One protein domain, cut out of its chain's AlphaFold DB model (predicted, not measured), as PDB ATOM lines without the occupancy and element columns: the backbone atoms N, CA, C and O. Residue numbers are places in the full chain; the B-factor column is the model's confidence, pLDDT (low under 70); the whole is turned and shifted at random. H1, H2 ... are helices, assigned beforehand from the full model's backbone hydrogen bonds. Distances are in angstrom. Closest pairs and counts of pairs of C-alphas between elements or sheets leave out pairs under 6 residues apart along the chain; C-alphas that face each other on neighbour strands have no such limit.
ATOM      1  N   SER A  10     -25.745 -21.273  30.515       89.81
ATOM      2  CA  SER A  10     -26.858 -21.941  31.200       89.81
ATOM      3  C   SER A  10     -28.217 -21.575  30.598       89.81
ATOM      4  O   SER A  10     -29.031 -22.457  30.340       89.81
ATOM      5  N   ASP A  11     -28.459 -20.296  30.315       91.81
ATOM      6  CA  ASP A  11     -29.719 -19.862  29.702       91.81
ATOM      7  C   ASP A  11     -29.817 -20.360  28.246       91.81
ATOM      8  O   ASP A  11     -30.865 -20.851  27.816       91.81
ATOM      9  N   LYS A  12     -28.691 -20.348  27.519       92.00
ATOM     10  CA  LYS A  12     -28.602 -20.813  26.129       92.00
ATOM     11  C   LYS A  12     -28.922 -22.304  25.989       92.00
ATOM     12  O   LYS A  12     -29.698 -22.670  25.104       92.00
ATOM     13  N   ILE A  13     -28.362 -23.168  26.848       93.19
ATOM     14  CA  ILE A  13     -28.652 -24.612  26.804       93.19
ATOM     15  C   ILE A  13     -30.114 -24.903  27.152       93.19
ATOM     16  O   ILE A  13     -30.751 -25.694  26.460       93.19
ATOM     17  N   ILE A  14     -30.673 -24.227  28.162       93.88
ATOM     18  CA  ILE A  14     -32.080 -24.390  28.547       93.88
ATOM     19  C   ILE A  14     -32.996 -24.003  27.379       93.88
ATOM     20  O   ILE A  14     -33.924 -24.744  27.054       93.88
ATOM     21  N   ARG A  15     -32.723 -22.874  26.707       94.44
ATOM     22  CA  ARG A  15     -33.513 -22.424  25.551       94.44
ATOM     23  C   ARG A  15     -33.527 -23.463  24.429       94.44
ATOM     24  O   ARG A  15     -34.608 -23.808  23.955       94.44
ATOM     25  N   LEU A  16     -32.355 -23.958  24.029       92.75
ATOM     26  CA  LEU A  16     -32.219 -24.892  22.905       92.75
ATOM     27  C   LEU A  16     -32.820 -26.268  23.215       92.75
ATOM     28  O   LEU A  16     -33.466 -26.864  22.358       92.75
ATOM     29  N   VAL A  17     -32.681 -26.752  24.453       92.25
ATOM     30  CA  VAL A  17     -33.338 -27.997  24.882       92.25
ATOM     31  C   VAL A  17     -34.855 -27.848  24.834       92.25
ATOM     32  O   VAL A  17     -35.530 -28.704  24.270       92.25
ATOM     33  N   ARG A  18     -35.408 -26.753  25.370       92.62
ATOM     34  CA  ARG A  18     -36.857 -26.498  25.323       92.62
ATOM     35  C   ARG A  18     -37.378 -26.396  23.889       92.62
ATOM     36  O   ARG A  18     -38.497 -26.821  23.624       92.62
ATOM     37  N   GLU A  19     -36.606 -25.811  22.978       91.56
ATOM     38  CA  GLU A  19     -36.940 -25.765  21.550       91.56
ATOM     39  C   GLU A  19     -36.993 -27.165  20.940       91.56
ATOM     40  O   GLU A  19     -38.027 -27.545  20.396       91.56
ATOM     41  N   HIS A  20     -35.960 -27.975  21.166       88.75
ATOM     42  CA  HIS A  20     -35.923 -29.347  20.676       88.75
ATOM     43  C   HIS A  20     -37.064 -30.213  21.229       88.75
ATOM     44  O   HIS A  20     -37.678 -30.971  20.477       88.75
ATOM     45  N   VAL A  21     -37.371 -30.096  22.527       86.81
ATOM     46  CA  VAL A  21     -38.466 -30.838  23.178       86.81
ATOM     47  C   VAL A  21     -39.814 -30.485  22.554       86.81
ATOM     48  O   VAL A  21     -40.582 -31.388  22.239       86.81
ATOM     49  N   ARG A  22     -40.088 -29.196  22.297       85.94
ATOM     50  CA  ARG A  22     -41.332 -28.771  21.626       85.94
ATOM     51  C   ARG A  22     -41.466 -29.336  20.213       85.94
ATOM     52  O   ARG A  22     -42.578 -29.598  19.770       85.94
ATOM     53  N   GLU A  23     -40.355 -29.499  19.504       83.31
ATOM     54  CA  GLU A  23     -40.341 -30.012  18.130       83.31
ATOM     55  C   GLU A  23     -40.425 -31.545  18.051       83.31
ATOM     56  O   GLU A  23     -40.857 -32.078  17.029       83.31
ATOM     57  N   ASN A  24     -40.044 -32.261  19.117       76.00
ATOM     58  CA  ASN A  24     -39.850 -33.718  19.115       76.00
ATOM     59  C   ASN A  24     -40.666 -34.460  20.193       76.00
ATOM     60  O   ASN A  24     -40.282 -35.566  20.580       76.00
ATOM     61  N   ASP A  25     -41.796 -33.894  20.642       61.72
ATOM     62  CA  ASP A  25     -42.673 -34.327  21.760       61.72
ATOM     63  C   ASP A  25     -43.290 -35.753  21.646       61.72
ATOM     64  O   ASP A  25     -44.286 -36.089  22.278       61.72
ATOM     65  N   CYS A  32     -38.939 -35.379  31.992       84.50
ATOM     66  CA  CYS A  32     -39.773 -34.175  32.037       84.50
ATOM     67  C   CYS A  32     -39.026 -32.992  32.667       84.50
ATOM     68  O   CYS A  32     -38.248 -33.169  33.607       84.50
ATOM     69  N   GLU A  33     -39.310 -31.785  32.176       90.38
ATOM     70  CA  GLU A  33     -38.785 -30.557  32.768       90.38
ATOM     71  C   GLU A  33     -39.289 -30.399  34.218       90.38
ATOM     72  O   GLU A  33     -40.486 -30.606  34.476       90.38
ATOM     73  N   PRO A  34     -38.407 -30.034  35.174       93.25
ATOM     74  CA  PRO A  34     -38.811 -29.717  36.537       93.25
ATOM     75  C   PRO A  34     -39.926 -28.672  36.549       93.25
ATOM     76  O   PRO A  34     -39.864 -27.677  35.834       93.25
ATOM     77  N   GLN A  35     -40.953 -28.900  37.363       91.25
ATOM     78  CA  GLN A  35     -42.061 -27.957  37.486       91.25
ATOM     79  C   GLN A  35     -41.641 -26.759  38.332       91.25
ATOM     80  O   GLN A  35     -40.934 -26.915  39.331       91.25
ATOM     81  N   GLU A  36     -42.069 -25.569  37.918       91.88
ATOM     82  CA  GLU A  36     -41.829 -24.342  38.673       91.88
ATOM     83  C   GLU A  36     -42.515 -24.430  40.049       91.88
ATOM     84  O   GLU A  36     -43.676 -24.848  40.123       91.88
ATOM     85  N   PRO A  37     -41.817 -24.087  41.148       91.38
ATOM     86  CA  PRO A  37     -42.404 -24.119  42.481       91.38
ATOM     87  C   PRO A  37     -43.504 -23.064  42.614       91.38
ATOM     88  O   PRO A  37     -43.475 -22.009  41.978       91.38
ATOM     89  N   ASN A  38     -44.476 -23.322  43.486       89.06
ATOM     90  CA  ASN A  38     -45.517 -22.348  43.766       89.06
ATOM     91  C   ASN A  38     -44.904 -21.175  44.557       89.06
ATOM     92  O   ASN A  38     -44.130 -21.407  45.487       89.06
ATOM     93  N   PRO A  39     -45.276 -19.910  44.287       86.81
ATOM     94  CA  PRO A  39     -44.891 -18.785  45.139       86.81
ATOM     95  C   PRO A  39     -45.165 -18.991  46.637       86.81
ATOM     96  O   PRO A  39     -44.448 -18.434  47.462       86.81
ATOM     97  N   GLN A  40     -46.168 -19.798  46.998       87.69
ATOM     98  CA  GLN A  40     -46.468 -20.157  48.391       87.69
ATOM     99  C   GLN A  40     -45.451 -21.120  49.027       87.69
ATOM    100  O   GLN A  40     -45.361 -21.165  50.251       87.69
ATOM    101  N   ASP A  41     -44.669 -21.847  48.224       84.94
ATOM    102  CA  ASP A  41     -43.571 -22.696  48.705       84.94
ATOM    103  C   ASP A  41     -42.367 -21.851  49.159       84.94
ATOM    104  O   ASP A  41     -41.480 -22.325  49.873       84.94
ATOM    105  N   CYS A  42     -42.328 -20.572  48.769       85.31
ATOM    106  CA  CYS A  42     -41.337 -19.624  49.246       85.31
ATOM    107  C   CYS A  42     -41.718 -19.106  50.638       85.31
ATOM    108  O   CYS A  42     -42.787 -18.534  50.840       85.31
ATOM    109  N   CYS A  43     -40.799 -19.212  51.601       85.38
ATOM    110  CA  CYS A  43     -41.018 -18.701  52.958       85.38
ATOM    111  C   CYS A  43     -41.098 -17.163  53.038       85.38
ATOM    112  O   CYS A  43     -41.423 -16.622  54.093       85.38
ATOM    113  N   GLY A  44     -40.766 -16.445  51.957       83.69
ATOM    114  CA  GLY A  44     -40.820 -14.981  51.879       83.69
ATOM    115  C   GLY A  44     -39.780 -14.245  52.733       83.69
ATOM    116  O   GLY A  44     -39.821 -13.022  52.811       83.69
ATOM    117  N   GLN A  45     -38.846 -14.962  53.371       83.75
ATOM    118  CA  GLN A  45     -37.881 -14.402  54.328       83.75
ATOM    119  C   GLN A  45     -36.452 -14.277  53.779       83.75
ATOM    120  O   GLN A  45     -35.497 -14.327  54.549       83.75
ATOM    121  N   SER A  46     -36.285 -14.136  52.460       83.56
ATOM    122  CA  SER A  46     -34.958 -14.054  51.823       83.56
ATOM    123  C   SER A  46     -34.035 -15.225  52.209       83.56
ATOM    124  O   SER A  46     -32.862 -15.028  52.520       83.56
ATOM    125  N   CYS A  47     -34.575 -16.449  52.228       85.81
ATOM    126  CA  CYS A  47     -33.787 -17.655  52.474       85.81
ATOM    127  C   CYS A  47     -32.754 -17.892  51.362       85.81
ATOM    128  O   CYS A  47     -32.986 -17.539  50.206       85.81
ATOM    129  N   ILE A  48     -31.617 -18.501  51.724       85.88
ATOM    130  CA  ILE A  48     -30.561 -18.898  50.787       85.88
ATOM    131  C   ILE A  48     -30.127 -20.341  51.118       85.88
ATOM    132  O   ILE A  48     -29.641 -20.568  52.231       85.88
ATOM    133  N   PRO A  49     -30.282 -21.303  50.186       85.06
ATOM    134  CA  PRO A  49     -30.905 -21.139  48.867       85.06
ATOM    135  C   PRO A  49     -32.433 -20.966  48.959       85.06
ATOM    136  O   PRO A  49     -33.091 -21.563  49.815       85.06
ATOM    137  N   CYS A  50     -33.002 -20.154  48.066       89.38
ATOM    138  CA  CYS A  50     -34.446 -20.050  47.873       89.38
ATOM    139  C   CYS A  50     -34.970 -21.254  47.071       89.38
ATOM    140  O   CYS A  50     -34.238 -21.858  46.288       89.38
ATOM    141  N   VAL A  51     -36.261 -21.587  47.199       92.44
ATOM    142  CA  VAL A  51     -36.897 -22.656  46.402       92.44
ATOM    143  C   VAL A  51     -36.762 -22.418  44.889       92.44
ATOM    144  O   VAL A  51     -36.568 -23.361  44.126       92.44
ATOM    145  N   PHE A  52     -36.775 -21.154  44.459       91.25
ATOM    146  CA  PHE A  52     -36.565 -20.778  43.060       91.25
ATOM    147  C   PHE A  52     -35.108 -20.952  42.606       91.25
ATOM    148  O   PHE A  52     -34.878 -21.257  41.437       91.25
ATOM    149  N   ASP A  53     -34.133 -20.815  43.511       91.50
ATOM    150  CA  ASP A  53     -32.721 -21.065  43.196       91.50
ATOM    151  C   ASP A  53     -32.501 -22.560  42.940       91.50
ATOM    152  O   ASP A  53     -31.936 -22.940  41.917       91.50
ATOM    153  N   ILE A  54     -33.044 -23.406  43.825       92.12
ATOM    154  CA  ILE A  54     -33.002 -24.870  43.687       92.12
ATOM    155  C   ILE A  54     -33.682 -25.294  42.381       92.12
ATOM    156  O   ILE A  54     -33.115 -26.054  41.600       92.12
ATOM    157  N   HIS A  55     -34.870 -24.751  42.102       93.81
ATOM    158  CA  HIS A  55     -35.574 -25.030  40.855       93.81
ATOM    159  C   HIS A  55     -34.742 -24.645  39.624       93.81
ATOM    160  O   HIS A  55     -34.651 -25.421  38.674       93.81
ATOM    161  N   ARG A  56     -34.084 -23.478  39.635       93.56
ATOM    162  CA  ARG A  56     -33.213 -23.054  38.530       93.56
ATOM    163  C   ARG A  56     -32.057 -24.034  38.311       93.56
ATOM    164  O   ARG A  56     -31.742 -24.352  37.164       93.56
ATOM    165  N   GLU A  57     -31.440 -24.521  39.384       93.88
ATOM    166  CA  GLU A  57     -30.389 -25.542  39.310       93.88
ATOM    167  C   GLU A  57     -30.910 -26.873  38.756       93.88
ATOM    168  O   GLU A  57     -30.246 -27.501  37.926       93.88
ATOM    169  N   ASP A  58     -32.108 -27.288  39.167       94.69
ATOM    170  CA  ASP A  58     -32.746 -28.507  38.678       94.69
ATOM    171  C   ASP A  58     -33.081 -28.412  37.185       94.69
ATOM    172  O   ASP A  58     -32.785 -29.346  36.435       94.69
ATOM    173  N   VAL A  59     -33.619 -27.276  36.721       95.19
ATOM    174  CA  VAL A  59     -33.873 -27.020  35.292       95.19
ATOM    175  C   VAL A  59     -32.570 -27.048  34.499       95.19
ATOM    176  O   VAL A  59     -32.508 -27.653  33.428       95.19
ATOM    177  N   LEU A  60     -31.494 -26.457  35.023       94.88
ATOM    178  CA  LEU A  60     -30.191 -26.513  34.364       94.88
ATOM    179  C   LEU A  60     -29.661 -27.952  34.273       94.88
ATOM    180  O   LEU A  60     -29.156 -28.354  33.225       94.88
ATOM    181  N   ARG A  61     -29.779 -28.739  35.349       93.62
ATOM    182  CA  ARG A  61     -29.359 -30.148  35.363       93.62
ATOM    183  C   ARG A  61     -30.144 -30.960  34.339       93.62
ATOM    184  O   ARG A  61     -29.543 -31.682  33.548       93.62
ATOM    185  N   TRP A  62     -31.462 -30.794  34.316       94.06
ATOM    186  CA  TRP A  62     -32.339 -31.405  33.325       94.06
ATOM    187  C   TRP A  62     -31.920 -31.053  31.890       94.06
ATOM    188  O   TRP A  62     -31.727 -31.951  31.068       94.06
ATOM    189  N   ALA A  63     -31.702 -29.766  31.602       93.38
ATOM    190  CA  ALA A  63     -31.300 -29.312  30.276       93.38
ATOM    191  C   ALA A  63     -29.951 -29.916  29.856       93.38
ATOM    192  O   ALA A  63     -29.800 -30.372  28.723       93.38
ATOM    193  N   LYS A  64     -28.979 -29.990  30.773       92.88
ATOM    194  CA  LYS A  64     -27.681 -30.627  30.513       92.88
ATOM    195  C   LYS A  64     -27.818 -32.103  30.146       92.88
ATOM    196  O   LYS A  64     -27.179 -32.533  29.192       92.88
ATOM    197  N   GLU A  65     -28.640 -32.866  30.866       91.31
ATOM    198  CA  GLU A  65     -28.846 -34.286  30.554       91.31
ATOM    199  C   GLU A  65     -29.555 -34.482  29.211       91.31
ATOM    200  O   GLU A  65     -29.117 -35.306  28.409       91.31
ATOM    201  N   CYS A  66     -30.571 -33.672  28.904       90.31
ATOM    202  CA  CYS A  66     -31.242 -33.725  27.603       90.31
ATOM    203  C   CYS A  66     -30.293 -33.356  26.457       90.31
ATOM    204  O   CYS A  66     -30.259 -34.010  25.419       90.31
ATOM    205  N   ALA A  67     -29.465 -32.330  26.636       91.75
ATOM    206  CA  ALA A  67     -28.547 -31.875  25.600       91.75
ATOM    207  C   ALA A  67     -27.494 -32.926  25.201       91.75
ATOM    208  O   ALA A  67     -26.980 -32.867  24.085       91.75
ATOM    209  N   LYS A  68     -27.183 -33.900  26.068       90.75
ATOM    210  CA  LYS A  68     -26.277 -35.013  25.729       90.75
ATOM    211  C   LYS A  68     -26.879 -35.972  24.700       90.75
ATOM    212  O   LYS A  68     -26.128 -36.634  23.990       90.75
ATOM    213  N   THR A  69     -28.207 -36.059  24.614       88.69
ATOM    214  CA  THR A  69     -28.910 -36.949  23.676       88.69
ATOM    215  C   THR A  69     -29.393 -36.225  22.420       88.69
ATOM    216  O   THR A  69     -29.703 -36.873  21.423       88.69
ATOM    217  N   ILE A  70     -29.451 -34.892  22.446       88.88
ATOM    218  CA  ILE A  70     -29.883 -34.066  21.314       88.88
ATOM    219  C   ILE A  70     -28.727 -33.902  20.326       88.88
ATOM    220  O   ILE A  70     -27.695 -33.332  20.670       88.88
ATOM    221  N   SER A  71     -28.911 -34.362  19.087       88.44
ATOM    222  CA  SER A  71     -27.969 -34.108  17.989       88.44
ATOM    223  C   SER A  71     -28.109 -32.668  17.489       88.44
ATOM    224  O   SER A  71     -29.214 -32.223  17.182       88.44
ATOM    225  N   TYR A  72     -26.997 -31.943  17.404       85.81
ATOM    226  CA  TYR A  72     -26.933 -30.553  16.965       85.81
ATOM    227  C   TYR A  72     -25.616 -30.300  16.216       85.81
ATOM    228  O   TYR A  72     -24.537 -30.581  16.736       85.81
ATOM    229  N   GLU A  73     -25.700 -29.800  14.977       83.44
ATOM    230  CA  GLU A  73     -24.544 -29.453  14.124       83.44
ATOM    231  C   GLU A  73     -23.434 -30.531  14.063       83.44
ATOM    232  O   GLU A  73     -22.241 -30.239  14.073       83.44
ATOM    233  N   GLY A  74     -23.825 -31.809  13.982       82.25
ATOM    234  CA  GLY A  74     -22.893 -32.936  13.826       82.25
ATOM    235  C   GLY A  74     -22.262 -33.462  15.124       82.25
ATOM    236  O   GLY A  74     -21.469 -34.399  15.064       82.25
ATOM    237  N   THR A  75     -22.626 -32.914  16.286       88.69
ATOM    238  CA  THR A  75     -22.267 -33.417  17.625       88.69
ATOM    239  C   THR A  75     -23.511 -33.456  18.528       88.69
ATOM    240  O   THR A  75     -24.625 -33.284  18.040       88.69
ATOM    241  N   ASN A  76     -23.369 -33.710  19.832       90.62
ATOM    242  CA  ASN A  76     -24.462 -33.488  20.779       90.62
ATOM    243  C   ASN A  76     -24.506 -32.015  21.231       90.62
ATOM    244  O   ASN A  76     -23.477 -31.338  21.320       90.62
ATOM    245  N   LEU A  77     -25.704 -31.522  21.539       91.12
ATOM    246  CA  LEU A  77     -25.953 -30.132  21.915       91.12
ATOM    247  C   LEU A  77     -25.132 -29.698  23.140       91.12
ATOM    248  O   LEU A  77     -24.690 -28.552  23.200       91.12
ATOM    249  N   TYR A  78     -24.885 -30.600  24.096       90.62
ATOM    250  CA  TYR A  78     -24.051 -30.301  25.261       90.62
ATOM    251  C   TYR A  78     -22.620 -29.942  24.835       90.62
ATOM    252  O   TYR A  78     -22.125 -28.876  25.193       90.62
ATOM    253  N   THR A  79     -21.975 -30.780  24.020       89.38
ATOM    254  CA  THR A  79     -20.623 -30.536  23.492       89.38
ATOM    255  C   THR A  79     -20.558 -29.273  22.638       89.38
ATOM    256  O   THR A  79     -19.572 -28.549  22.712       89.38
ATOM    257  N   TYR A  80     -21.598 -28.982  21.854       89.62
ATOM    258  CA  TYR A  80     -21.665 -27.754  21.063       89.62
ATOM    259  C   TYR A  80     -21.676 -26.494  21.941       89.62
ATOM    260  O   TYR A  80     -20.937 -25.545  21.688       89.62
ATOM    261  N   ILE A  81     -22.501 -26.485  22.993       89.38
ATOM    262  CA  ILE A  81     -22.661 -25.318  23.870       89.38
ATOM    263  C   ILE A  81     -21.470 -25.134  24.806       89.38
ATOM    264  O   ILE A  81     -21.030 -24.008  25.020       89.38
ATOM    265  N   TYR A  82     -20.932 -26.232  25.328       86.06
ATOM    266  CA  TYR A  82     -19.802 -26.230  26.251       86.06
ATOM    267  C   TYR A  82     -18.469 -26.479  25.542       86.06
ATOM    268  O   TYR A  82     -17.526 -26.926  26.176       86.06
ATOM    269  N   HIS A  83     -18.350 -26.197  24.243       76.12
ATOM    270  CA  HIS A  83     -17.152 -26.509  23.453       76.12
ATOM    271  C   HIS A  83     -15.845 -25.950  24.059       76.12
ATOM    272  O   HIS A  83     -14.807 -26.606  23.984       76.12
ATOM    273  N   ASP A  84     -15.892 -24.784  24.712       64.88
ATOM    274  CA  ASP A  84     -14.726 -24.179  25.373       64.88
ATOM    275  C   ASP A  84     -14.386 -24.821  26.733       64.88
ATOM    276  O   ASP A  84     -13.222 -24.831  27.123       64.88
ATOM    277  N   GLU A  85     -15.365 -25.431  27.413       58.78
ATOM    278  CA  GLU A  85     -15.142 -26.276  28.599       58.78
ATOM    279  C   GLU A  85     -14.744 -27.707  28.185       58.78
ATOM    280  O   GLU A  85     -13.888 -28.329  28.791       58.78
ATOM    281  N   VAL A  86     -15.272 -28.236  27.081       53.72
ATOM    282  CA  VAL A  86     -14.929 -29.578  26.578       53.72
ATOM    283  C   VAL A  86     -13.541 -29.596  25.919       53.72
ATOM    284  O   VAL A  86     -12.872 -30.633  25.909       53.72
ATOM    285  N   LYS A  87     -13.037 -28.452  25.436       48.94
ATOM    286  CA  LYS A  87     -11.636 -28.314  25.005       48.94
ATOM    287  C   LYS A  87     -10.629 -28.549  26.132       48.94
ATOM    288  O   LYS A  87      -9.523 -28.981  25.820       48.94
ATOM    289  N   CYS A  88     -10.986 -28.329  27.403       43.50
ATOM    290  CA  CYS A  88     -10.100 -28.692  28.514       43.50
ATOM    291  C   CYS A  88     -10.210 -30.165  28.937       43.50
ATOM    292  O   CYS A  88      -9.321 -30.646  29.630       43.50
ATOM    293  N   ASP A  89     -11.233 -30.892  28.473       45.03
ATOM    294  CA  ASP A  89     -11.424 -32.315  28.790       45.03
ATOM    295  C   ASP A  89     -10.979 -33.263  27.662       45.03
ATOM    296  O   ASP A  89     -10.686 -34.433  27.914       45.03
ATOM    297  N   THR A  90     -10.909 -32.783  26.414       48.03
ATOM    298  CA  THR A  90     -10.544 -33.628  25.258       48.03
ATOM    299  C   THR A  90      -9.040 -33.621  24.958       48.03
ATOM    300  O   THR A  90      -8.529 -34.556  24.347       48.03
ATOM    301  N   GLU A  91      -8.306 -32.630  25.465       47.34
ATOM    302  CA  GLU A  91      -6.853 -32.690  25.616       47.34
ATOM    303  C   GLU A  91      -6.553 -32.674  27.116       47.34
ATOM    304  O   GLU A  91      -6.445 -31.617  27.728       47.34
TER     305      GLU A  91
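AT A GLANCE: This is residues 10 to 25 and 32 to 91 of the 140 residues of the protein "Oxidoreductase-like domain-containing protein" of Heterorhabditis bacteriophora (UniProt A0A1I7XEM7). Two helices, H1 and the longer H2, cross steeply, with short H3 packed on both and H4 beyond H3. A long loop, residues 32 to 50, leads into H2, and its residues 44 to 49 stick out. The 76 printed residues have four named helices, H1 H2 H3 H4, and no named strand: all helix, loose, radius of gyration of the C-alphas 15.2 A, flat, 46 by 33 by 14 A.

HOW THE PARTS SIT: H1, residues 10 to 23, touches residues 59 to 67 of H2, residues 51 to 69, at a steep tilt of 61 degrees, the same way; their closest C-alphas, Ile 14 and Ala 63, are 5.3 A apart. H3, residues 77 to 81, touches H2, closest C-alphas Ala 67 and Tyr 78, 4.8 A. Residues 12 to 13 of H1 touch H3, closest C-alphas Ile 13 and Ile 81, 6.7 A. H4, residues 83 to 90, is close to but not clearly touching H3, closest C-alphas Thr 79 and Val 86, 6.5 A, and apart from H1 and H2. Every O i to N i+4 pair is within hydrogen-bond range in H1 and H3, 14 of 15 in H2 and 2 of 4 in H4.

IN THESE COORDINATES: H1, 20.4 A long, begins at C-alpha 10 (-26.858, -21.941, 31.200). H2 is 28.0 A long. H4 ends at C-alpha 90 (-10.544, -33.628, 25.258).

THE WHOLE: The farthest C-alphas, Gln 40 and Glu 91, are 47.4 A apart. Residues 26 to 31 are not printed, a gap of 10.7 A between C-alphas 25 and 32. Residue 25 and residues 84 to 91 have pLDDT under 70.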